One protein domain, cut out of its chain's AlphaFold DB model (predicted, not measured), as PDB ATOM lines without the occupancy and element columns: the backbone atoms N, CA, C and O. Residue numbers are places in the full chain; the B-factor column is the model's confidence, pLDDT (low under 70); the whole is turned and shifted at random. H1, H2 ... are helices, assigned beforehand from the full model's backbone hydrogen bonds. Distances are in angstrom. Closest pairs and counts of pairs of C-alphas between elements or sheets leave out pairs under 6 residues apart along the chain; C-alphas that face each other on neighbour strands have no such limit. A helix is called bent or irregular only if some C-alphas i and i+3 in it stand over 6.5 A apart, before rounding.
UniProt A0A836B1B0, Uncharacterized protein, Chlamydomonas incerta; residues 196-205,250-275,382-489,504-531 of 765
ATOM      1  N   HIS A 196      48.114 -15.323 -36.663       92.25
ATOM      2  CA  HIS A 196      48.544 -14.309 -37.623       92.25
ATOM      3  C   HIS A 196      50.071 -14.092 -37.544       92.25
ATOM      4  O   HIS A 196      50.622 -14.125 -36.441       92.25
ATOM      5  N   PRO A 197      50.775 -13.838 -38.663       88.00
ATOM      6  CA  PRO A 197      52.230 -13.683 -38.692       88.00
ATOM      7  C   PRO A 197      52.742 -12.559 -37.788       88.00
ATOM      8  O   PRO A 197      53.831 -12.678 -37.235       88.00
ATOM      9  N   ASP A 198      51.972 -11.483 -37.630       85.81
ATOM     10  CA  ASP A 198      52.327 -10.362 -36.743       85.81
ATOM     11  C   ASP A 198      52.187 -10.687 -35.251       85.81
ATOM     12  O   ASP A 198      52.767  -9.993 -34.422       85.81
ATOM     13  N   ASP A 199      51.437 -11.736 -34.905       88.62
ATOM     14  CA  ASP A 199      51.214 -12.136 -33.513       88.62
ATOM     15  C   ASP A 199      52.235 -13.196 -33.064       88.62
ATOM     16  O   ASP A 199      52.228 -13.620 -31.908       88.62
ATOM     17  N   LEU A 200      53.112 -13.656 -33.968       87.19
ATOM     18  CA  LEU A 200      54.112 -14.670 -33.660       87.19
ATOM     19  C   LEU A 200      55.213 -14.121 -32.733       87.19
ATOM     20  O   LEU A 200      55.731 -13.028 -32.955       87.19
ATOM     21  N   PRO A 201      55.694 -14.913 -31.759       84.00
ATOM     22  CA  PRO A 201      56.707 -14.501 -30.787       84.00
ATOM     23  C   PRO A 201      58.136 -14.611 -31.347       84.00
ATOM     24  O   PRO A 201      59.106 -14.727 -30.596       84.00
ATOM     25  N   TYR A 202      58.274 -14.639 -32.672       79.50
ATOM     26  CA  TYR A 202      59.536 -14.811 -33.379       79.50
ATOM     27  C   TYR A 202      59.972 -13.470 -33.970       79.50
ATOM     28  O   TYR A 202      59.159 -12.653 -34.391       79.50
ATOM     29  N   SER A 203      61.274 -13.209 -33.924       56.78
ATOM     30  CA  SER A 203      61.846 -11.896 -34.211       56.78
ATOM     31  C   SER A 203      61.685 -11.526 -35.692       56.78
ATOM     32  O   SER A 203      62.338 -12.105 -36.551       56.78
ATOM     33  N   MET A 204      60.853 -10.505 -35.943       48.47
ATOM     34  CA  MET A 204      60.713  -9.784 -37.222       48.47
ATOM     35  C   MET A 204      62.017  -9.098 -37.657       48.47
ATOM     36  O   MET A 204      62.278  -8.952 -38.843       48.47
ATOM     37  N   TYR A 205      62.833  -8.686 -36.684       37.97
ATOM     38  CA  TYR A 205      64.091  -7.969 -36.868       37.97
ATOM     39  C   TYR A 205      65.095  -8.452 -35.837       37.97
ATOM     40  O   TYR A 205      64.789  -8.445 -34.637       37.97
ATOM     41  N   ARG A 250      59.714 -11.109 -48.284       43.78
ATOM     42  CA  ARG A 250      61.125 -11.223 -48.704       43.78
ATOM     43  C   ARG A 250      62.120 -11.084 -47.567       43.78
ATOM     44  O   ARG A 250      63.306 -11.339 -47.777       43.78
ATOM     45  N   ASP A 251      61.664 -10.695 -46.383       50.91
ATOM     46  CA  ASP A 251      62.562 -10.607 -45.249       50.91
ATOM     47  C   ASP A 251      62.817 -12.003 -44.671       50.91
ATOM     48  O   ASP A 251      62.175 -12.444 -43.720       50.91
ATOM     49  N   ALA A 252      63.785 -12.718 -45.249       50.03
ATOM     50  CA  ALA A 252      64.288 -13.982 -44.712       50.03
ATOM     51  C   ALA A 252      64.750 -13.852 -43.240       50.03
ATOM     52  O   ALA A 252      64.918 -14.860 -42.550       50.03
ATOM     53  N   GLN A 253      64.944 -12.626 -42.725       53.94
ATOM     54  CA  GLN A 253      65.224 -12.393 -41.310       53.94
ATOM     55  C   GLN A 253      63.978 -12.517 -40.422       53.94
ATOM     56  O   GLN A 253      64.130 -12.944 -39.278       53.94
ATOM     57  N   ARG A 254      62.769 -12.256 -40.949       64.25
ATOM     58  CA  ARG A 254      61.484 -12.266 -40.216       64.25
ATOM     59  C   ARG A 254      61.185 -13.594 -39.523       64.25
ATOM     60  O   ARG A 254      60.587 -13.627 -38.452       64.25
ATOM     61  N   TYR A 255      61.613 -14.701 -40.129       72.00
ATOM     62  CA  TYR A 255      61.391 -16.059 -39.619       72.00
ATOM     63  C   TYR A 255      62.688 -16.754 -39.196       72.00
ATOM     64  O   TYR A 255      62.710 -17.967 -38.980       72.00
ATOM     65  N   ARG A 256      63.785 -16.006 -39.030       70.31
ATOM     66  CA  ARG A 256      65.097 -16.579 -38.692       70.31
ATOM     67  C   ARG A 256      65.073 -17.373 -37.387       70.31
ATOM     68  O   ARG A 256      65.747 -18.395 -37.279       70.31
ATOM     69  N   THR A 257      64.292 -16.919 -36.408       80.88
ATOM     70  CA  THR A 257      64.141 -17.584 -35.105       80.88
ATOM     71  C   THR A 257      62.991 -18.594 -35.067       80.88
ATOM     72  O   THR A 257      62.696 -19.113 -33.993       80.88
ATOM     73  N   LEU A 258      62.320 -18.867 -36.194       86.75
ATOM     74  CA  LEU A 258      61.269 -19.881 -36.259       86.75
ATOM     75  C   LEU A 258      61.884 -21.267 -35.965       86.75
ATOM     76  O   LEU A 258      62.842 -21.660 -36.653       86.75
ATOM     77  N   PRO A 259      61.355 -22.014 -34.976       87.81
ATOM     78  CA  PRO A 259      61.857 -23.335 -34.625       87.81
ATOM     79  C   PRO A 259      61.817 -24.285 -35.821       87.81
ATOM     80  O   PRO A 259      60.848 -24.300 -36.571       87.81
ATOM     81  N   SER A 260      62.837 -25.128 -35.977       86.12
ATOM     82  CA  SER A 260      62.820 -26.210 -36.974       86.12
ATOM     83  C   SER A 260      61.997 -27.414 -36.514       86.12
ATOM     84  O   SER A 260      61.635 -28.260 -37.324       86.12
ATOM     85  N   VAL A 261      61.667 -27.507 -35.223       88.50
ATOM     86  CA  VAL A 261      60.897 -28.615 -34.651       88.50
ATOM     87  C   VAL A 261      59.465 -28.168 -34.362       88.50
ATOM     88  O   VAL A 261      59.214 -27.280 -33.551       88.50
ATOM     89  N   MET A 262      58.508 -28.866 -34.973       90.62
ATOM     90  CA  MET A 262      57.069 -28.590 -34.872       90.62
ATOM     91  C   MET A 262      56.537 -28.536 -33.430       90.62
ATOM     92  O   MET A 262      55.680 -27.717 -33.108       90.62
ATOM     93  N   THR A 263      57.046 -29.396 -32.540       90.81
ATOM     94  CA  THR A 263      56.646 -29.410 -31.122       90.81
ATOM     95  C   THR A 263      57.020 -28.114 -30.409       90.81
ATOM     96  O   THR A 263      56.251 -27.646 -29.565       90.81
ATOM     97  N   ASP A 264      58.177 -27.544 -30.746       90.69
ATOM     98  CA  ASP A 264      58.668 -26.308 -30.143       90.69
ATOM     99  C   ASP A 264      57.880 -25.119 -30.689       90.69
ATOM    100  O   ASP A 264      57.369 -24.328 -29.900       90.69
ATOM    101  N   PHE A 265      57.653 -25.076 -32.011       92.31
ATOM    102  CA  PHE A 265      56.763 -24.093 -32.637       92.31
ATOM    103  C   PHE A 265      55.384 -24.070 -31.971       92.31
ATOM    104  O   PHE A 265      54.917 -23.021 -31.525       92.31
ATOM    105  N   ARG A 266      54.757 -25.244 -31.836       92.31
ATOM    106  CA  ARG A 266      53.440 -25.379 -31.210       92.31
ATOM    107  C   ARG A 266      53.443 -24.860 -29.776       92.31
ATOM    108  O   ARG A 266      52.572 -24.077 -29.421       92.31
ATOM    109  N   ARG A 267      54.401 -25.302 -28.950       90.81
ATOM    110  CA  ARG A 267      54.455 -24.931 -27.527       90.81
ATOM    111  C   ARG A 267      54.568 -23.420 -27.362       90.81
ATOM    112  O   ARG A 267      53.817 -22.852 -26.579       90.81
ATOM    113  N   THR A 268      55.484 -22.788 -28.092       90.12
ATOM    114  CA  THR A 268      55.689 -21.341 -27.996       90.12
ATOM    115  C   THR A 268      54.456 -20.587 -28.489       90.12
ATOM    116  O   THR A 268      53.950 -19.737 -27.761       90.12
ATOM    117  N   THR A 269      53.926 -20.943 -29.662       90.44
ATOM    118  CA  THR A 269      52.777 -20.255 -30.275       90.44
ATOM    119  C   THR A 269      51.525 -20.368 -29.403       90.44
ATOM    120  O   THR A 269      50.905 -19.359 -29.094       90.44
ATOM    121  N   GLN A 270      51.201 -21.562 -28.895       88.88
ATOM    122  CA  GLN A 270      50.052 -21.751 -27.998       88.88
ATOM    123  C   GLN A 270      50.189 -20.996 -26.667       88.88
ATOM    124  O   GLN A 270      49.182 -20.630 -26.074       88.88
ATOM    125  N   SER A 271      51.417 -20.775 -26.184       87.94
ATOM    126  CA  SER A 271      51.654 -20.056 -24.924       87.94
ATOM    127  C   SER A 271      51.706 -18.533 -25.064       87.94
ATOM    128  O   SER A 271      51.521 -17.836 -24.071       87.94
ATOM    129  N   ALA A 272      52.010 -18.022 -26.261       88.12
ATOM    130  CA  ALA A 272      52.355 -16.616 -26.469       88.12
ATOM    131  C   ALA A 272      51.415 -15.877 -27.433       88.12
ATOM    132  O   ALA A 272      51.392 -14.649 -27.414       88.12
ATOM    133  N   CYS A 273      50.654 -16.593 -28.263       90.69
ATOM    134  CA  CYS A 273      49.778 -16.001 -29.268       90.69
ATOM    135  C   CYS A 273      48.306 -16.125 -28.883       90.69
ATOM    136  O   CYS A 273      47.880 -17.107 -28.274       90.69
ATOM    137  N   VAL A 274      47.512 -15.163 -29.346       89.81
ATOM    138  CA  VAL A 274      46.051 -15.209 -29.295       89.81
ATOM    139  C   VAL A 274      45.527 -15.437 -30.708       89.81
ATOM    140  O   VAL A 274      46.033 -14.855 -31.665       89.81
ATOM    141  N   VAL A 275      44.518 -16.296 -30.850       94.06
ATOM    142  CA  VAL A 275      43.807 -16.448 -32.124       94.06
ATOM    143  C   VAL A 275      42.887 -15.243 -32.304       94.06
ATOM    144  O   VAL A 275      42.043 -14.972 -31.449       94.06
ATOM    145  N   ASP A 382      33.154 -40.910 -57.784       80.56
ATOM    146  CA  ASP A 382      33.318 -42.299 -57.410       80.56
ATOM    147  C   ASP A 382      32.557 -42.550 -56.093       80.56
ATOM    148  O   ASP A 382      32.886 -41.929 -55.073       80.56
ATOM    149  N   PRO A 383      31.546 -43.441 -56.074       80.88
ATOM    150  CA  PRO A 383      30.723 -43.679 -54.888       80.88
ATOM    151  C   PRO A 383      31.525 -44.271 -53.723       80.88
ATOM    152  O   PRO A 383      31.031 -44.326 -52.600       80.88
ATOM    153  N   ARG A 384      32.763 -44.714 -53.978       86.19
ATOM    154  CA  ARG A 384      33.705 -45.199 -52.967       86.19
ATOM    155  C   ARG A 384      34.457 -44.073 -52.259       86.19
ATOM    156  O   ARG A 384      35.230 -44.360 -51.347       86.19
ATOM    157  N   SER A 385      34.280 -42.815 -52.677       84.94
ATOM    158  CA  SER A 385      34.932 -41.670 -52.044       84.94
ATOM    159  C   SER A 385      34.660 -41.635 -50.542       84.94
ATOM    160  O   SER A 385      33.525 -41.796 -50.094       84.94
ATOM    161  N   ALA A 386      35.700 -41.359 -49.753       79.12
ATOM    162  CA  ALA A 386      35.585 -41.237 -48.304       79.12
ATOM    163  C   ALA A 386      34.665 -40.084 -47.864       79.12
ATOM    164  O   ALA A 386      34.261 -40.039 -46.703       79.12
ATOM    165  N   PHE A 387      34.381 -39.128 -48.752       85.62
ATOM    166  CA  PHE A 387      33.407 -38.057 -48.555       85.62
ATOM    167  C   PHE A 387      32.975 -37.489 -49.922       85.62
ATOM    168  O   PHE A 387      33.825 -37.348 -50.809       85.62
ATOM    169  N   PRO A 388      31.690 -37.148 -50.129       83.44
ATOM    170  CA  PRO A 388      31.225 -36.528 -51.369       83.44
ATOM    171  C   PRO A 388      31.621 -35.045 -51.406       83.44
ATOM    172  O   PRO A 388      30.824 -34.160 -51.099       83.44
ATOM    173  N   PHE A 389      32.877 -34.754 -51.740       86.31
ATOM    174  CA  PHE A 389      33.410 -33.390 -51.735       86.31
ATOM    175  C   PHE A 389      32.684 -32.488 -52.745       86.31
ATOM    176  O   PHE A 389      32.961 -32.533 -53.940       86.31
ATOM    177  N   ARG A 390      31.788 -31.627 -52.248       85.75
ATOM    178  CA  ARG A 390      31.283 -30.443 -52.960       85.75
ATOM    179  C   ARG A 390      31.960 -29.209 -52.404       85.75
ATOM    180  O   ARG A 390      32.033 -29.070 -51.186       85.75
ATOM    181  N   ALA A 391      32.488 -28.349 -53.263       88.19
ATOM    182  CA  ALA A 391      33.050 -27.087 -52.793       88.19
ATOM    183  C   ALA A 391      31.952 -26.104 -52.397       88.19
ATOM    184  O   ALA A 391      30.830 -26.195 -52.885       88.19
ATOM    185  N   GLY A 392      32.310 -25.152 -51.538       89.06
ATOM    186  CA  GLY A 392      31.344 -24.221 -50.976       89.06
ATOM    187  C   GLY A 392      31.701 -23.785 -49.569       89.06
ATOM    188  O   GLY A 392      32.228 -24.586 -48.796       89.06
ATOM    189  N   SER A 393      31.437 -22.527 -49.215       91.19
ATOM    190  CA  SER A 393      31.599 -22.079 -47.825       91.19
ATOM    191  C   SER A 393      30.441 -22.577 -46.952       91.19
ATOM    192  O   SER A 393      30.673 -22.954 -45.805       91.19
ATOM    193  N   GLY A 394      29.234 -22.698 -47.517       88.38
ATOM    194  CA  GLY A 394      28.081 -23.331 -46.878       88.38
ATOM    195  C   GLY A 394      28.313 -24.819 -46.612       88.38
ATOM    196  O   GLY A 394      28.183 -25.259 -45.473       88.38
ATOM    197  N   GLU A 395      28.759 -25.575 -47.620       88.44
ATOM    198  CA  GLU A 395      29.105 -27.000 -47.468       88.44
ATOM    199  C   GLU A 395      30.248 -27.223 -46.462       88.44
ATOM    200  O   GLU A 395      30.209 -28.152 -45.650       88.44
ATOM    201  N   ALA A 396      31.251 -26.335 -46.450       93.25
ATOM    202  CA  ALA A 396      32.325 -26.379 -45.460       93.25
ATOM    203  C   ALA A 396      31.796 -26.209 -44.029       93.25
ATOM    204  O   ALA A 396      32.189 -26.955 -43.128       93.25
ATOM    205  N   LEU A 397      30.917 -25.222 -43.818       91.75
ATOM    206  CA  LEU A 397      30.339 -24.928 -42.510       91.75
ATOM    207  C   LEU A 397      29.387 -26.039 -42.059       91.75
ATOM    208  O   LEU A 397      29.464 -26.465 -40.908       91.75
ATOM    209  N   HIS A 398      28.570 -26.564 -42.974       89.19
ATOM    210  CA  HIS A 398      27.730 -27.741 -42.762       89.19
ATOM    211  C   HIS A 398      28.588 -28.911 -42.257       89.19
ATOM    212  O   HIS A 398      28.349 -29.439 -41.166       89.19
ATOM    213  N   ARG A 399      29.645 -29.285 -42.992       91.88
ATOM    214  CA  ARG A 399      30.533 -30.383 -42.584       91.88
ATOM    215  C   ARG A 399      31.197 -30.116 -41.232       91.88
ATOM    216  O   ARG A 399      31.296 -31.036 -40.419       91.88
ATOM    217  N   LEU A 400      31.655 -28.887 -40.986       93.56
ATOM    218  CA  LEU A 400      32.264 -28.504 -39.713       93.56
ATOM    219  C   LEU A 400      31.279 -28.680 -38.553       93.56
ATOM    220  O   LEU A 400      31.623 -29.336 -37.571       93.56
ATOM    221  N   ARG A 401      30.056 -28.153 -38.681       90.44
ATOM    222  CA  ARG A 401      29.028 -28.223 -37.636       90.44
ATOM    223  C   ARG A 401      28.576 -29.651 -37.370       90.44
ATOM    224  O   ARG A 401      28.565 -30.067 -36.218       90.44
ATOM    225  N   TYR A 402      28.357 -30.451 -38.413       88.81
ATOM    226  CA  TYR A 402      28.119 -31.887 -38.252       88.81
ATOM    227  C   TYR A 402      29.247 -32.562 -37.455       88.81
ATOM    228  O   TYR A 402      28.993 -33.327 -36.530       88.81
ATOM    229  N   TYR A 403      30.512 -32.266 -37.771       90.81
ATOM    230  CA  TYR A 403      31.636 -32.943 -37.125       90.81
ATOM    231  C   TYR A 403      31.845 -32.512 -35.665       90.81
ATOM    232  O   TYR A 403      32.166 -33.346 -34.815       90.81
ATOM    233  N   VAL A 404      31.680 -31.217 -35.379       90.31
ATOM    234  CA  VAL A 404      31.944 -30.598 -34.067       90.31
ATOM    235  C   VAL A 404      30.753 -30.712 -33.123       90.31
ATOM    236  O   VAL A 404      30.948 -30.959 -31.936       90.31
ATOM    237  N   TRP A 405      29.538 -30.585 -33.653       86.19
ATOM    238  CA  TRP A 405      28.298 -30.544 -32.882       86.19
ATOM    239  C   TRP A 405      27.402 -31.763 -33.099       86.19
ATOM    240  O   TRP A 405      26.470 -31.946 -32.336       86.19
ATOM    241  N   GLY A 406      27.644 -32.623 -34.092       81.62
ATOM    242  CA  GLY A 406      26.757 -33.762 -34.389       81.62
ATOM    243  C   GLY A 406      25.449 -33.363 -35.085       81.62
ATOM    244  O   GLY A 406      24.609 -34.220 -35.351       81.62
ATOM    245  N   SER A 407      25.275 -32.075 -35.398       76.69
ATOM    246  CA  SER A 407      24.149 -31.547 -36.165       76.69
ATOM    247  C   SER A 407      24.622 -30.441 -37.114       76.69
ATOM    248  O   SER A 407      25.349 -29.542 -36.682       76.69
ATOM    249  N   PRO A 408      24.238 -30.492 -38.398       68.00
ATOM    250  CA  PRO A 408      24.657 -29.507 -39.389       68.00
ATOM    251  C   PRO A 408      23.986 -28.138 -39.228       68.00
ATOM    252  O   PRO A 408      24.602 -27.110 -39.507       68.00
ATOM    253  N   ASP A 409      22.752 -28.136 -38.722       67.75
ATOM    254  CA  ASP A 409      21.907 -26.949 -38.564       67.75
ATOM    255  C   ASP A 409      22.091 -26.272 -37.200       67.75
ATOM    256  O   ASP A 409      21.426 -25.282 -36.897       67.75
ATOM    257  N   TYR A 410      22.978 -26.801 -36.353       57.06
ATOM    258  CA  TYR A 410      23.240 -26.220 -35.042       57.06
ATOM    259  C   TYR A 410      23.880 -24.836 -35.190       57.06
ATOM    260  O   TYR A 410      24.986 -24.699 -35.718       57.06
ATOM    261  N   ASP A 411      23.180 -23.812 -34.702       57.69
ATOM    262  CA  ASP A 411      23.685 -22.449 -34.608       57.69
ATOM    263  C   ASP A 411      23.960 -22.086 -33.136       57.69
ATOM    264  O   ASP A 411      23.013 -21.873 -32.366       57.69
ATOM    265  N   PRO A 412      25.239 -22.009 -32.720       54.34
ATOM    266  CA  PRO A 412      25.586 -21.637 -31.353       54.34
ATOM    267  C   PRO A 412      25.160 -20.201 -31.006       54.34
ATOM    268  O   PRO A 412      24.884 -19.924 -29.838       54.34
ATOM    269  N   GLU A 413      25.060 -19.284 -31.976       46.16
ATOM    270  CA  GLU A 413      24.710 -17.879 -31.720       46.16
ATOM    271  C   GLU A 413      23.202 -17.691 -31.505       46.16
ATOM    272  O   GLU A 413      22.797 -17.050 -30.529       46.16
ATOM    273  N   ALA A 414      22.363 -18.314 -32.344       46.31
ATOM    274  CA  ALA A 414      20.908 -18.304 -32.173       46.31
ATOM    275  C   ALA A 414      20.475 -18.971 -30.855       46.31
ATOM    276  O   ALA A 414      19.627 -18.440 -30.136       46.31
ATOM    277  N   GLY A 415      21.110 -20.094 -30.494       41.94
ATOM    278  CA  GLY A 415      20.839 -20.791 -29.235       41.94
ATOM    279  C   GLY A 415      21.226 -19.978 -27.995       41.94
ATOM    280  O   GLY A 415      20.502 -19.996 -27.002       41.94
ATOM    281  N   THR A 416      22.325 -19.219 -28.053       39.25
ATOM    282  CA  THR A 416      22.811 -18.423 -26.912       39.25
ATOM    283  C   THR A 416      21.951 -17.179 -26.669       39.25
ATOM    284  O   THR A 416      21.586 -16.906 -25.527       39.25
ATOM    285  N   LEU A 417      21.562 -16.445 -27.719       33.25
ATOM    286  CA  LEU A 417      20.702 -15.257 -27.589       33.25
ATOM    287  C   LEU A 417      19.299 -15.603 -27.073       33.25
ATOM    288  O   LEU A 417      18.774 -14.900 -26.209       33.25
ATOM    289  N   GLN A 418      18.720 -16.706 -27.548       30.55
ATOM    290  CA  GLN A 418      17.388 -17.143 -27.135       30.55
ATOM    291  C   GLN A 418      17.395 -17.743 -25.715       30.55
ATOM    292  O   GLN A 418      16.547 -17.395 -24.894       30.55
ATOM    293  N   ALA A 419      18.416 -18.536 -25.360       33.75
ATOM    294  CA  ALA A 419      18.578 -19.073 -24.003       33.75
ATOM    295  C   ALA A 419      18.853 -17.982 -22.949       33.75
ATOM    296  O   ALA A 419      18.370 -18.082 -21.819       33.75
ATOM    297  N   MET A 420      19.585 -16.917 -23.309       36.62
ATOM    298  CA  MET A 420      19.796 -15.755 -22.433       36.62
ATOM    299  C   MET A 420      18.529 -14.908 -22.249       36.62
ATOM    300  O   MET A 420      18.353 -14.320 -21.184       36.62
ATOM    301  N   GLN A 421      17.649 -14.839 -23.256       38.69
ATOM    302  CA  GLN A 421      16.378 -14.108 -23.170       38.69
ATOM    303  C   GLN A 421      15.294 -14.875 -22.404       38.69
ATOM    304  O   GLN A 421      14.478 -14.252 -21.727       38.69
ATOM    305  N   GLU A 422      15.288 -16.208 -22.478       36.03
ATOM    306  CA  GLU A 422      14.191 -17.025 -21.944       36.03
ATOM    307  C   GLU A 422      14.526 -17.746 -20.628       36.03
ATOM    308  O   GLU A 422      13.634 -18.320 -20.006       36.03
ATOM    309  N   GLY A 423      15.780 -17.711 -20.158       33.22
ATOM    310  CA  GLY A 423      16.168 -18.336 -18.885       33.22
ATOM    311  C   GLY A 423      15.911 -19.849 -18.836       33.22
ATOM    312  O   GLY A 423      15.763 -20.414 -17.752       33.22
ATOM    313  N   GLN A 424      15.830 -20.509 -19.995       34.66
ATOM    314  CA  GLN A 424      15.565 -21.940 -20.115       34.66
ATOM    315  C   GLN A 424      16.833 -22.704 -20.507       34.66
ATOM    316  O   GLN A 424      17.465 -22.422 -21.523       34.66
ATOM    317  N   GLN A 425      17.167 -23.736 -19.728       37.81
ATOM    318  CA  GLN A 425      18.029 -24.823 -20.187       37.81
ATOM    319  C   GLN A 425      17.224 -25.690 -21.163       37.81
ATOM    320  O   GLN A 425      16.503 -26.586 -20.730       37.81
ATOM    321  N   GLN A 426      17.328 -25.450 -22.470       38.81
ATOM    322  CA  GLN A 426      16.860 -26.426 -23.457       38.81
ATOM    323  C   GLN A 426      18.035 -27.141 -24.119       38.81
ATOM    324  O   GLN A 426      18.759 -26.597 -24.949       38.81
ATOM    325  N   GLN A 427      18.184 -28.408 -23.735       38.91
ATOM    326  CA  GLN A 427      18.905 -29.429 -24.481       38.91
ATOM    327  C   GLN A 427      18.071 -29.766 -25.722       38.91
ATOM    328  O   GLN A 427      17.149 -30.576 -25.639       38.91
ATOM    329  N   GLN A 428      18.370 -29.167 -26.877       37.81
ATOM    330  CA  GLN A 428      17.989 -29.846 -28.113       37.81
ATOM    331  C   GLN A 428      18.814 -31.139 -28.184       37.81
ATOM    332  O   GLN A 428      20.044 -31.066 -28.096       37.81
ATOM    333  N   PRO A 429      18.184 -32.324 -28.273       37.62
ATOM    334  CA  PRO A 429      18.931 -33.563 -28.378       37.62
ATOM    335  C   PRO A 429      19.734 -33.524 -29.677       37.62
ATOM    336  O   PRO A 429      19.166 -33.436 -30.765       37.62
ATOM    337  N   LEU A 430      21.064 -33.563 -29.559       47.59
ATOM    338  CA  LEU A 430      21.941 -33.780 -30.703       47.59
ATOM    339  C   LEU A 430      21.472 -35.055 -31.410       47.59
ATOM    340  O   LEU A 430      21.378 -36.107 -30.778       47.59
ATOM    341  N   ALA A 431      21.158 -34.965 -32.705       49.88
ATOM    342  CA  ALA A 431      20.638 -36.094 -33.481       49.88
ATOM    343  C   ALA A 431      21.611 -37.293 -33.506       49.88
ATOM    344  O   ALA A 431      21.206 -38.430 -33.749       49.88
ATOM    345  N   SER A 432      22.898 -37.051 -33.245       59.75
ATOM    346  CA  SER A 432      23.948 -38.044 -33.017       59.75
ATOM    347  C   SER A 432      25.081 -37.422 -32.188       59.75
ATOM    348  O   SER A 432      25.253 -36.201 -32.220       59.75
ATOM    349  N   PRO A 433      25.866 -38.215 -31.432       74.94
ATOM    350  CA  PRO A 433      27.025 -37.688 -30.718       74.94
ATOM    351  C   PRO A 433      28.037 -37.079 -31.709       74.94
ATOM    352  O   PRO A 433      28.243 -37.647 -32.787       74.94
ATOM    353  N   PRO A 434      28.695 -35.954 -31.373       85.19
ATOM    354  CA  PRO A 434      29.633 -35.310 -32.285       85.19
ATOM    355  C   PRO A 434      30.820 -36.204 -32.640       85.19
ATOM    356  O   PRO A 434      31.444 -36.811 -31.770       85.19
ATOM    357  N   SER A 435      31.207 -36.228 -33.915       89.25
ATOM    358  CA  SER A 435      32.347 -37.036 -34.371       89.25
ATOM    359  C   SER A 435      33.684 -36.594 -33.764       89.25
ATOM    360  O   SER A 435      34.595 -37.414 -33.616       89.25
ATOM    361  N   LEU A 436      33.807 -35.318 -33.375       89.94
ATOM    362  CA  LEU A 436      34.997 -34.773 -32.718       89.94
ATOM    363  C   LEU A 436      35.379 -35.541 -31.439       89.94
ATOM    364  O   LEU A 436      36.574 -35.676 -31.177       89.94
ATOM    365  N   LEU A 437      34.408 -36.124 -30.720       86.12
ATOM    366  CA  LEU A 437      34.649 -36.995 -29.557       86.12
ATOM    367  C   LEU A 437      35.665 -38.104 -29.866       86.12
ATOM    368  O   LEU A 437      36.535 -38.447 -29.074       86.12
ATOM    369  N   TYR A 438      35.587 -38.677 -31.063       86.69
ATOM    370  CA  TYR A 438      36.374 -39.853 -31.418       86.69
ATOM    371  C   TYR A 438      37.660 -39.511 -32.170       86.69
ATOM    372  O   TYR A 438      38.463 -40.409 -32.443       86.69
ATOM    373  N   PHE A 439      37.904 -38.227 -32.460       88.00
ATOM    374  CA  PHE A 439      38.966 -37.776 -33.361       88.00
ATOM    375  C   PHE A 439      40.346 -38.333 -32.997       88.00
ATOM    376  O   PHE A 439      41.081 -38.770 -33.880       88.00
ATOM    377  N   THR A 440      40.707 -38.383 -31.711       86.31
ATOM    378  CA  THR A 440      42.009 -38.914 -31.256       86.31
ATOM    379  C   THR A 440      42.242 -40.359 -31.708       86.31
ATOM    380  O   THR A 440      43.358 -40.714 -32.101       86.31
ATOM    381  N   ASN A 441      41.188 -41.174 -31.684       84.62
ATOM    382  CA  ASN A 441      41.242 -42.600 -31.991       84.62
ATOM    383  C   ASN A 441      41.025 -42.877 -33.483       84.62
ATOM    384  O   ASN A 441      41.623 -43.806 -34.025       84.62
ATOM    385  N   THR A 442      40.213 -42.065 -34.159       87.50
ATOM    386  CA  THR A 442      39.789 -42.329 -35.539       87.50
ATOM    387  C   THR A 442      40.678 -41.663 -36.588       87.50
ATOM    388  O   THR A 442      40.856 -42.221 -37.666       87.50
ATOM    389  N   ARG A 443      41.365 -40.554 -36.267       86.38
ATOM    390  CA  ARG A 443      42.201 -39.766 -37.210       86.38
ATOM    391  C   ARG A 443      43.300 -40.522 -37.955       86.38
ATOM    392  O   ARG A 443      43.873 -39.994 -38.910       86.38
ATOM    393  N   ALA A 444      43.690 -41.694 -37.460       86.69
ATOM    394  CA  ALA A 444      44.719 -42.529 -38.071       86.69
ATOM    395  C   ALA A 444      44.151 -43.640 -38.964       86.69
ATOM    396  O   ALA A 444      44.942 -44.300 -39.639       86.69
ATOM    397  N   GLN A 445      42.833 -43.846 -38.954       85.12
ATOM    398  CA  GLN A 445      42.149 -44.802 -39.813       85.12
ATOM    399  C   GLN A 445      42.238 -44.348 -41.270       85.12
ATOM    400  O   GLN A 445      42.215 -43.150 -41.569       85.12
ATOM    401  N   ALA A 446      42.366 -45.315 -42.175       80.50
ATOM    402  CA  ALA A 446      42.407 -45.043 -43.606       80.50
ATOM    403  C   ALA A 446      41.008 -44.972 -44.245       80.50
ATOM    404  O   ALA A 446      40.879 -44.446 -45.343       80.50
ATOM    405  N   VAL A 447      39.971 -45.463 -43.555       78.88
ATOM    406  CA  VAL A 447      38.594 -45.583 -44.062       78.88
ATOM    407  C   VAL A 447      37.587 -44.864 -43.172       78.88
ATOM    408  O   VAL A 447      37.825 -44.673 -41.982       78.88
ATOM    409  N   GLY A 448      36.442 -44.500 -43.750       79.25
ATOM    410  CA  GLY A 448      35.291 -43.946 -43.036       79.25
ATOM    411  C   GLY A 448      35.153 -42.431 -43.173       79.25
ATOM    412  O   GLY A 448      36.137 -41.684 -43.120       79.25
ATOM    413  N   VAL A 449      33.909 -41.971 -43.307       84.50
ATOM    414  CA  VAL A 449      33.570 -40.547 -43.449       84.50
ATOM    415  C   VAL A 449      34.026 -39.759 -42.220       84.50
ATOM    416  O   VAL A 449      34.732 -38.757 -42.347       84.50
ATOM    417  N   ASP A 450      33.757 -40.286 -41.026       87.25
ATOM    418  CA  ASP A 450      34.036 -39.614 -39.750       87.25
ATOM    419  C   ASP A 450      35.367 -40.013 -39.104       87.25
ATOM    420  O   ASP A 450      35.703 -39.567 -38.004       87.25
ATOM    421  N   SER A 451      36.207 -40.741 -39.850       86.69
ATOM    422  CA  SER A 451      37.604 -40.974 -39.463       86.69
ATOM    423  C   SER A 451      38.385 -39.676 -39.259       86.69
ATOM    424  O   SER A 451      39.365 -39.642 -38.529       86.69
ATOM    425  N   SER A 452      37.967 -38.584 -39.897       92.62
ATOM    426  CA  SER A 452      38.553 -37.255 -39.742       92.62
ATOM    427  C   SER A 452      37.557 -36.179 -40.170       92.62
ATOM    428  O   SER A 452      36.502 -36.481 -40.730       92.62
ATOM    429  N   THR A 453      37.910 -34.909 -39.964       94.81
ATOM    430  CA  THR A 453      37.035 -33.769 -40.277       94.81
ATOM    431  C   THR A 453      36.654 -33.672 -41.757       94.81
ATOM    432  O   THR A 453      35.586 -33.164 -42.075       94.81
ATOM    433  N   LYS A 454      37.517 -34.147 -42.670       94.31
ATOM    434  CA  LYS A 454      37.405 -33.941 -44.130       94.31
ATOM    435  C   LYS A 454      37.367 -32.457 -44.549       94.31
ATOM    436  O   LYS A 454      36.976 -32.139 -45.661       94.31
ATOM    437  N   LEU A 455      37.839 -31.543 -43.694       96.50
ATOM    438  CA  LEU A 455      37.814 -30.097 -43.966       96.50
ATOM    439  C   LEU A 455      38.984 -29.590 -44.824       96.50
ATOM    440  O   LEU A 455      39.010 -28.416 -45.193       96.50
ATOM    441  N   SER A 456      39.968 -30.439 -45.136       96.81
ATOM    442  CA  SER A 456      41.190 -30.003 -45.813       96.81
ATOM    443  C   SER A 456      40.955 -29.407 -47.209       96.81
ATOM    444  O   SER A 456      41.552 -28.357 -47.457       96.81
ATOM    445  N   PRO A 457      40.066 -29.933 -48.087       96.75
ATOM    446  CA  PRO A 457      39.819 -29.302 -49.389       96.75
ATOM    447  C   PRO A 457      39.216 -27.906 -49.264       96.75
ATOM    448  O   PRO A 457      39.646 -26.970 -49.934       96.75
ATOM    449  N   PHE A 458      38.277 -27.738 -48.331       96.94
ATOM    450  CA  PHE A 458      37.647 -26.452 -48.049       96.94
ATOM    451  C   PHE A 458      38.642 -25.423 -47.509       96.94
ATOM    452  O   PHE A 458      38.567 -24.251 -47.874       96.94
ATOM    453  N   CYS A 459      39.591 -25.851 -46.671       95.81
ATOM    454  CA  CYS A 459      40.666 -24.984 -46.186       95.81
ATOM    455  C   CYS A 459      41.616 -24.573 -47.318       95.81
ATOM    456  O   CYS A 459      42.001 -23.410 -47.391       95.81
ATOM    457  N   ALA A 460      41.995 -25.512 -48.192       95.19
ATOM    458  CA  ALA A 460      42.919 -25.255 -49.298       95.19
ATOM    459  C   ALA A 460      42.324 -24.298 -50.345       95.19
ATOM    460  O   ALA A 460      43.007 -23.382 -50.789       95.19
ATOM    461  N   LEU A 461      41.036 -24.449 -50.682       94.50
ATOM    462  CA  LEU A 461      40.316 -23.529 -51.579       94.50
ATOM    463  C   LEU A 461      39.918 -22.200 -50.886       94.50
ATOM    464  O   LEU A 461      39.442 -21.243 -51.512       94.50
ATOM    465  N   GLY A 462      40.077 -22.129 -49.562       94.31
ATOM    466  CA  GLY A 462      39.707 -20.978 -48.743       94.31
ATOM    467  C   GLY A 462      38.195 -20.762 -48.640       94.31
ATOM    468  O   GLY A 462      37.760 -19.609 -48.572       94.31
ATOM    469  N   CYS A 463      37.398 -21.833 -48.700       95.75
ATOM    470  CA  CYS A 463      35.962 -21.836 -48.393       95.75
ATOM    471  C   CYS A 463      35.705 -21.647 -46.891       95.75
ATOM    472  O   CYS A 463      34.693 -21.068 -46.511       95.75
ATOM    473  N   ILE A 464      36.641 -22.088 -46.046       96.06
ATOM    474  CA  ILE A 464      36.622 -21.892 -44.596       96.06
ATOM    475  C   ILE A 464      38.032 -21.583 -44.088       96.06
ATOM    476  O   ILE A 464      39.012 -22.080 -44.649       96.06
ATOM    477  N   THR A 465      38.152 -20.759 -43.046       96.69
ATOM    478  CA  THR A 465      39.450 -20.411 -42.448       96.69
ATOM    479  C   THR A 465      39.790 -21.304 -41.258       96.69
ATOM    480  O   THR A 465      38.893 -21.803 -40.571       96.69
ATOM    481  N   PRO A 466      41.088 -21.458 -40.930       96.75
ATOM    482  CA  PRO A 466      41.500 -22.074 -39.672       96.75
ATOM    483  C   PRO A 466      40.907 -21.370 -38.446       96.75
ATOM    484  O   PRO A 466      40.572 -22.044 -37.474       96.75
ATOM    485  N   ARG A 467      40.738 -20.040 -38.500       96.38
ATOM    486  CA  ARG A 467      40.124 -19.250 -37.424       96.38
ATOM    487  C   ARG A 467      38.662 -19.632 -37.210       96.38
ATOM    488  O   ARG A 467      38.284 -19.883 -36.071       96.38
ATOM    489  N   ARG A 468      37.867 -19.785 -38.280       95.75
ATOM    490  CA  ARG A 468      36.463 -20.217 -38.173       95.75
ATOM    491  C   ARG A 468      36.352 -21.622 -37.587       95.75
ATOM    492  O   ARG A 468      35.534 -21.845 -36.700       95.75
ATOM    493  N   ILE A 469      37.207 -22.549 -38.026       96.62
ATOM    494  CA  ILE A 469      37.260 -23.905 -37.454       96.62
ATOM    495  C   ILE A 469      37.585 -23.842 -35.960       96.62
ATOM    496  O   ILE A 469      36.917 -24.487 -35.158       96.62
ATOM    497  N   TYR A 470      38.596 -23.061 -35.582       96.00
ATOM    498  CA  TYR A 470      39.000 -22.912 -34.188       96.00
ATOM    499  C   TYR A 470      37.896 -22.297 -33.323       96.00
ATOM    500  O   TYR A 470      37.657 -22.783 -32.225       96.00
ATOM    501  N   GLN A 471      37.183 -21.284 -33.819       94.75
ATOM    502  CA  GLN A 471      36.058 -20.685 -33.100       94.75
ATOM    503  C   GLN A 471      34.943 -21.693 -32.799       94.75
ATOM    504  O   GLN A 471      34.472 -21.731 -31.669       94.75
ATOM    505  N   GLU A 472      34.559 -22.541 -33.760       92.62
ATOM    506  CA  GLU A 472      33.560 -23.598 -33.521       92.62
ATOM    507  C   GLU A 472      34.062 -24.636 -32.500       92.62
ATOM    508  O   GLU A 472      33.312 -25.085 -31.633       92.62
ATOM    509  N   VAL A 473      35.353 -24.986 -32.552       92.56
ATOM    510  CA  VAL A 473      35.986 -25.903 -31.586       92.56
ATOM    511  C   VAL A 473      36.014 -25.316 -30.171       92.56
ATOM    512  O   VAL A 473      35.780 -26.034 -29.196       92.56
ATOM    513  N   GLU A 474      36.284 -24.021 -30.031       91.19
ATOM    514  CA  GLU A 474      36.247 -23.353 -28.730       91.19
ATOM    515  C   GLU A 474      34.810 -23.155 -28.236       91.19
ATOM    516  O   GLU A 474      34.548 -23.348 -27.052       91.19
ATOM    517  N   ALA A 475      33.854 -22.880 -29.126       90.12
ATOM    518  CA  ALA A 475      32.442 -22.796 -28.765       90.12
ATOM    519  C   ALA A 475      31.925 -24.124 -28.182       90.12
ATOM    520  O   ALA A 475      31.303 -24.123 -27.117       90.12
ATOM    521  N   VAL A 476      32.251 -25.269 -28.800       87.38
ATOM    522  CA  VAL A 476      31.864 -26.579 -28.241       87.38
ATOM    523  C   VAL A 476      32.597 -26.893 -26.939       87.38
ATOM    524  O   VAL A 476      32.011 -27.476 -26.027       87.38
ATOM    525  N   ARG A 477      33.856 -26.456 -26.801       88.06
ATOM    526  CA  ARG A 477      34.626 -26.607 -25.561       88.06
ATOM    527  C   ARG A 477      33.968 -25.850 -24.408       88.06
ATOM    528  O   ARG A 477      33.849 -26.399 -23.313       88.06
ATOM    529  N   GLU A 478      33.559 -24.604 -24.631       87.25
ATOM    530  CA  GLU A 478      32.882 -23.802 -23.609       87.25
ATOM    531  C   GLU A 478      31.497 -24.366 -23.275       87.25
ATOM    532  O   GLU A 478      31.160 -24.480 -22.095       87.25
ATOM    533  N   ALA A 479      30.742 -24.838 -24.273       84.12
ATOM    534  CA  ALA A 479      29.480 -25.539 -24.042       84.12
ATOM    535  C   ALA A 479      29.671 -26.809 -23.187       84.12
ATOM    536  O   ALA A 479      28.918 -27.038 -22.239       84.12
ATOM    537  N   ALA A 480      30.717 -27.601 -23.453       82.12
ATOM    538  CA  ALA A 480      31.050 -28.791 -22.670       82.12
ATOM    539  C   ALA A 480      31.424 -28.451 -21.216       82.12
ATOM    540  O   ALA A 480      30.978 -29.123 -20.283       82.12
ATOM    541  N   LYS A 481      32.203 -27.381 -20.998       81.56
ATOM    542  CA  LYS A 481      32.539 -26.885 -19.651       81.56
ATOM    543  C   LYS A 481      31.295 -26.413 -18.897       81.56
ATOM    544  O   LYS A 481      31.127 -26.767 -17.731       81.56
ATOM    545  N   ALA A 482      30.425 -25.643 -19.550       80.81
ATOM    546  CA  ALA A 482      29.182 -25.156 -18.958       80.81
ATOM    547  C   ALA A 482      28.250 -26.317 -18.568       80.81
ATOM    548  O   ALA A 482      27.712 -26.329 -17.459       80.81
ATOM    549  N   ALA A 483      28.125 -27.329 -19.432       76.31
ATOM    550  CA  ALA A 483      27.355 -28.537 -19.146       76.31
ATOM    551  C   ALA A 483      27.910 -29.305 -17.932       76.31
ATOM    552  O   ALA A 483      27.138 -29.683 -17.051       76.31
ATOM    553  N   ALA A 484      29.235 -29.468 -17.834       75.12
ATOM    554  CA  ALA A 484      29.885 -30.141 -16.705       75.12
ATOM    555  C   ALA A 484      29.731 -29.380 -15.371       75.12
ATOM    556  O   ALA A 484      29.561 -29.989 -14.314       75.12
ATOM    557  N   LEU A 485      29.762 -28.043 -15.401       75.31
ATOM    558  CA  LEU A 485      29.488 -27.215 -14.221       75.31
ATOM    559  C   LEU A 485      28.024 -27.335 -13.779       75.31
ATOM    560  O   LEU A 485      27.749 -27.436 -12.584       75.31
ATOM    561  N   SER A 486      27.088 -27.366 -14.733       69.62
ATOM    562  CA  SER A 486      25.664 -27.550 -14.444       69.62
ATOM    563  C   SER A 486      25.359 -28.942 -13.888       69.62
ATOM    564  O   SER A 486      24.517 -29.055 -13.000       69.62
ATOM    565  N   SER A 487      26.026 -29.997 -14.372       65.75
ATOM    566  CA  SER A 487      25.853 -31.349 -13.825       65.75
ATOM    567  C   SER A 487      26.427 -31.458 -12.411       65.75
ATOM    568  O   SER A 487      25.762 -32.000 -11.536       65.75
ATOM    569  N   ALA A 488      27.592 -30.857 -12.144       62.44
ATOM    570  CA  ALA A 488      28.178 -30.815 -10.802       62.44
ATOM    571  C   ALA A 488      27.318 -30.022  -9.795       62.44
ATOM    572  O   ALA A 488      27.236 -30.389  -8.624       62.44
ATOM    573  N   ALA A 489      26.642 -28.955 -10.239       58.59
ATOM    574  CA  ALA A 489      25.685 -28.213  -9.415       58.59
ATOM    575  C   ALA A 489      24.360 -28.979  -9.200       58.59
ATOM    576  O   ALA A 489      23.752 -28.867  -8.137       58.59
ATOM    577  N   LEU A 504      29.133 -33.897 -25.122       79.00
ATOM    578  CA  LEU A 504      29.918 -32.916 -25.872       79.00
ATOM    579  C   LEU A 504      31.420 -33.261 -25.808       79.00
ATOM    580  O   LEU A 504      31.863 -33.821 -24.802       79.00
ATOM    581  N   PRO A 505      32.206 -32.910 -26.845       81.31
ATOM    582  CA  PRO A 505      33.655 -33.064 -26.872       81.31
ATOM    583  C   PRO A 505      34.354 -32.543 -25.617       81.31
ATOM    584  O   PRO A 505      34.147 -31.411 -25.176       81.31
ATOM    585  N   THR A 506      35.229 -33.368 -25.058       80.31
ATOM    586  CA  THR A 506      36.086 -32.987 -23.936       80.31
ATOM    587  C   THR A 506      37.157 -31.987 -24.390       80.31
ATOM    588  O   THR A 506      37.572 -31.995 -25.554       80.31
ATOM    589  N   PRO A 507      37.718 -31.170 -23.475       80.75
ATOM    590  CA  PRO A 507      38.826 -30.273 -23.807       80.75
ATOM    591  C   PRO A 507      40.008 -30.976 -24.496       80.75
ATOM    592  O   PRO A 507      40.614 -30.414 -25.406       80.75
ATOM    593  N   ALA A 508      40.301 -32.220 -24.109       81.38
ATOM    594  CA  ALA A 508      41.388 -32.997 -24.694       81.38
ATOM    595  C   ALA A 508      41.143 -33.338 -26.176       81.38
ATOM    596  O   ALA A 508      42.084 -33.335 -26.967       81.38
ATOM    597  N   GLU A 509      39.900 -33.621 -26.571       82.75
ATOM    598  CA  GLU A 509      39.537 -33.909 -27.966       82.75
ATOM    599  C   GLU A 509      39.604 -32.645 -28.833       82.75
ATOM    600  O   GLU A 509      40.171 -32.681 -29.931       82.75
ATOM    601  N   CYS A 510      39.140 -31.506 -28.307       87.19
ATOM    602  CA  CYS A 510      39.282 -30.199 -28.955       87.19
ATOM    603  C   CYS A 510      40.759 -29.835 -29.204       87.19
ATOM    604  O   CYS A 510      41.123 -29.394 -30.301       87.19
ATOM    605  N   ASP A 511      41.638 -30.091 -28.228       87.88
ATOM    606  CA  ASP A 511      43.074 -29.797 -28.325       87.88
ATOM    607  C   ASP A 511      43.761 -30.558 -29.462       87.88
ATOM    608  O   ASP A 511      44.686 -30.039 -30.099       87.88
ATOM    609  N   TRP A 512      43.313 -31.781 -29.759       88.38
ATOM    610  CA  TRP A 512      43.861 -32.552 -30.869       88.38
ATOM    611  C   TRP A 512      43.556 -31.902 -32.214       88.38
ATOM    612  O   TRP A 512      44.459 -31.833 -33.051       88.38
ATOM    613  N   LEU A 513      42.335 -31.416 -32.447       90.38
ATOM    614  CA  LEU A 513      42.005 -30.735 -33.700       90.38
ATOM    615  C   LEU A 513      42.737 -29.388 -33.806       90.38
ATOM    616  O   LEU A 513      43.380 -29.127 -34.825       90.38
ATOM    617  N   ALA A 514      42.757 -28.593 -32.732       91.38
ATOM    618  CA  ALA A 514      43.511 -27.338 -32.678       91.38
ATOM    619  C   ALA A 514      45.014 -27.552 -32.952       91.38
ATOM    620  O   ALA A 514      45.641 -26.796 -33.700       91.38
ATOM    621  N   MET A 515      45.594 -28.640 -32.434       92.00
ATOM    622  CA  MET A 515      46.972 -29.019 -32.742       92.00
ATOM    623  C   MET A 515      47.183 -29.238 -34.247       92.00
ATOM    624  O   MET A 515      48.213 -28.819 -34.765       92.00
ATOM    625  N   HIS A 516      46.250 -29.867 -34.965       92.94
ATOM    626  CA  HIS A 516      46.400 -30.100 -36.409       92.94
ATOM    627  C   HIS A 516      46.366 -28.812 -37.227       92.94
ATOM    628  O   HIS A 516      47.111 -28.699 -38.200       92.94
ATOM    629  N   LEU A 517      45.561 -27.833 -36.812       95.12
ATOM    630  CA  LEU A 517      45.581 -26.497 -37.409       95.12
ATOM    631  C   LEU A 517      46.940 -25.819 -37.176       95.12
ATOM    632  O   LEU A 517      47.532 -25.292 -38.110       95.12
ATOM    633  N   CYS A 518      47.502 -25.940 -35.971       94.88
ATOM    634  CA  CYS A 518      48.841 -25.429 -35.665       94.88
ATOM    635  C   CYS A 518      49.952 -26.129 -36.482       94.88
ATOM    636  O   CYS A 518      50.920 -25.492 -36.891       94.88
ATOM    637  N   ILE A 519      49.812 -27.427 -36.780       93.75
ATOM    638  CA  ILE A 519      50.728 -28.145 -37.686       93.75
ATOM    639  C   ILE A 519      50.655 -27.572 -39.109       93.75
ATOM    640  O   ILE A 519      51.682 -27.432 -39.770       93.75
ATOM    641  N   ARG A 520      49.458 -27.223 -39.591       95.31
ATOM    642  CA  ARG A 520      49.293 -26.569 -40.896       95.31
ATOM    643  C   ARG A 520      49.978 -25.196 -40.932       95.31
ATOM    644  O   ARG A 520      50.674 -24.891 -41.902       95.31
ATOM    645  N   ASP A 521      49.840 -24.408 -39.869       95.56
ATOM    646  CA  ASP A 521      50.554 -23.135 -39.718       95.56
ATOM    647  C   ASP A 521      52.072 -23.333 -39.747       95.56
ATOM    648  O   ASP A 521      52.770 -22.626 -40.467       95.56
ATOM    649  N   PHE A 522      52.585 -24.337 -39.026       94.81
ATOM    650  CA  PHE A 522      54.013 -24.658 -39.004       94.81
ATOM    651  C   PHE A 522      54.583 -24.873 -40.411       94.81
ATOM    652  O   PHE A 522      55.654 -24.353 -40.726       94.81
ATOM    653  N   TRP A 523      53.865 -25.592 -41.279       94.81
ATOM    654  CA  TRP A 523      54.292 -25.786 -42.667       94.81
ATOM    655  C   TRP A 523      54.256 -24.496 -43.480       94.81
ATOM    656  O   TRP A 523      55.212 -24.209 -44.194       94.81
ATOM    657  N   THR A 524      53.214 -23.681 -43.308       93.19
ATOM    658  CA  THR A 524      53.106 -22.371 -43.974       93.19
ATOM    659  C   THR A 524      54.286 -21.469 -43.606       93.19
ATOM    660  O   THR A 524      54.950 -20.920 -44.483       93.19
ATOM    661  N   TYR A 525      54.619 -21.387 -42.317       91.81
ATOM    662  CA  TYR A 525      55.759 -20.604 -41.842       91.81
ATOM    663  C   TYR A 525      57.115 -21.212 -42.205       91.81
ATOM    664  O   TYR A 525      58.073 -20.474 -42.431       91.81
ATOM    665  N   THR A 526      57.210 -22.538 -42.317       90.62
ATOM    666  CA  THR A 526      58.419 -23.199 -42.831       90.62
ATOM    667  C   THR A 526      58.673 -22.790 -44.279       90.62
ATOM    668  O   THR A 526      59.802 -22.459 -44.622       90.62
ATOM    669  N   VAL A 527      57.639 -22.740 -45.119       89.12
ATOM    670  CA  VAL A 527      57.782 -22.276 -46.505       89.12
ATOM    671  C   VAL A 527      58.171 -20.809 -46.588       89.12
ATOM    672  O   VAL A 527      59.092 -20.479 -47.328       89.12
ATOM    673  N   LEU A 528      57.551 -19.944 -45.785       86.12
ATOM    674  CA  LEU A 528      57.932 -18.530 -45.716       86.12
ATOM    675  C   LEU A 528      59.400 -18.328 -45.308       86.12
ATOM    676  O   LEU A 528      60.058 -17.407 -45.784       86.12
ATOM    677  N   LYS A 529      59.923 -19.187 -44.426       86.69
ATOM    678  CA  LYS A 529      61.319 -19.147 -43.978       86.69
ATOM    679  C   LYS A 529      62.294 -19.686 -45.025       86.69
ATOM    680  O   LYS A 529      63.310 -19.056 -45.296       86.69
ATOM    681  N   GLU A 530      62.021 -20.880 -45.542       86.38
ATOM    682  CA  GLU A 530      62.973 -21.652 -46.352       86.38
ATOM    683  C   GLU A 530      62.833 -21.355 -47.860       86.38
ATOM    684  O   GLU A 530      63.722 -21.663 -48.660       86.38
ATOM    685  N   GLY A 531      61.723 -20.736 -48.273       85.25
ATOM    686  CA  GLY A 531      61.452 -20.325 -49.646       85.25
ATOM    687  C   GLY A 531      61.573 -21.477 -50.643       85.25
ATOM    688  O   GLY A 531      61.085 -22.587 -50.419       85.25
TER     689      GLY A 531
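This is residues 196 to 205, 250 to 275, 382 to 489 and 504 to 531 of the 765 residues of an uncharacterized protein of Chlamydomonas incerta (UniProt A0A836B1B0). Two long helices, H6 and H7, overlap over only part of their lengths and together make a long axis; H1 crosses H7, while H2 and H4 pack at the overlap. Residues 419 to 424, of which 419 to 422 belong to H3, stick out. The printed part has 172 residues, with seven named helices, H1 to H7 in chain order, and no named strand: all helix. It is only just compact, close to loose, with a radius of gyration of the C-alphas of 18.3 A and spans of 54 by 46 by 28 A.

After residues 196 to 205 and 250 to 261, H1 is residues 262 to 272, from C-alpha 262 at (57.069, -28.590, -34.872). H2 is 393 to 405, H3 412 to 422, H4 435 to 442 and H5 456 to 460. H6, 466 to 489, is 34.7 A long; H7, 507 to 531, is 35.8 A and ends at (61.452, -20.325, -49.646). H4 is irregular: C-alphas 437 and 440 are 7.8 A apart.

H7, the hub, touches H6 with residues 507 to 517 alone, at a shallow tilt of 21 degrees, opposite ways; the closest C-alphas, of Arg 477 and Pro 507, are 5.8 A apart. H1 touches H7, only just about perpendicular at 71 degrees, closest at C-alphas 266 and 518, 6.4 A. H4 touches H7, closest at C-alphas 437 and 509, 6.0 A. H2 touches H6, closest at C-alphas 404 and 473, 6.7 A, and H4, closest at C-alphas 403 and 435, 5.0 A. H3 is close to H6 but not clearly touching, as H5 is to H2. Every O i to N i+4 pair is within hydrogen-bond range in H1, H2, H3, H5 and H6, against 20 of 21 in H7 and 1 of 4 in H4, where 4 of 5 O i to N i+3 pairs are.

C-alphas 250 and 489, the two farthest apart, are 55.6 A apart. The gaps across the cuts are 12.6 A from C-alpha 205 to 250, 37.7 A from 275 to 382 and 17.6 A from 489 to 504. The links H3 to H4 and H4 to H5 are long. The model's pLDDT is under 70 at residues 203 to 205, 250 to 254, 408 to 432 and 486 to 489.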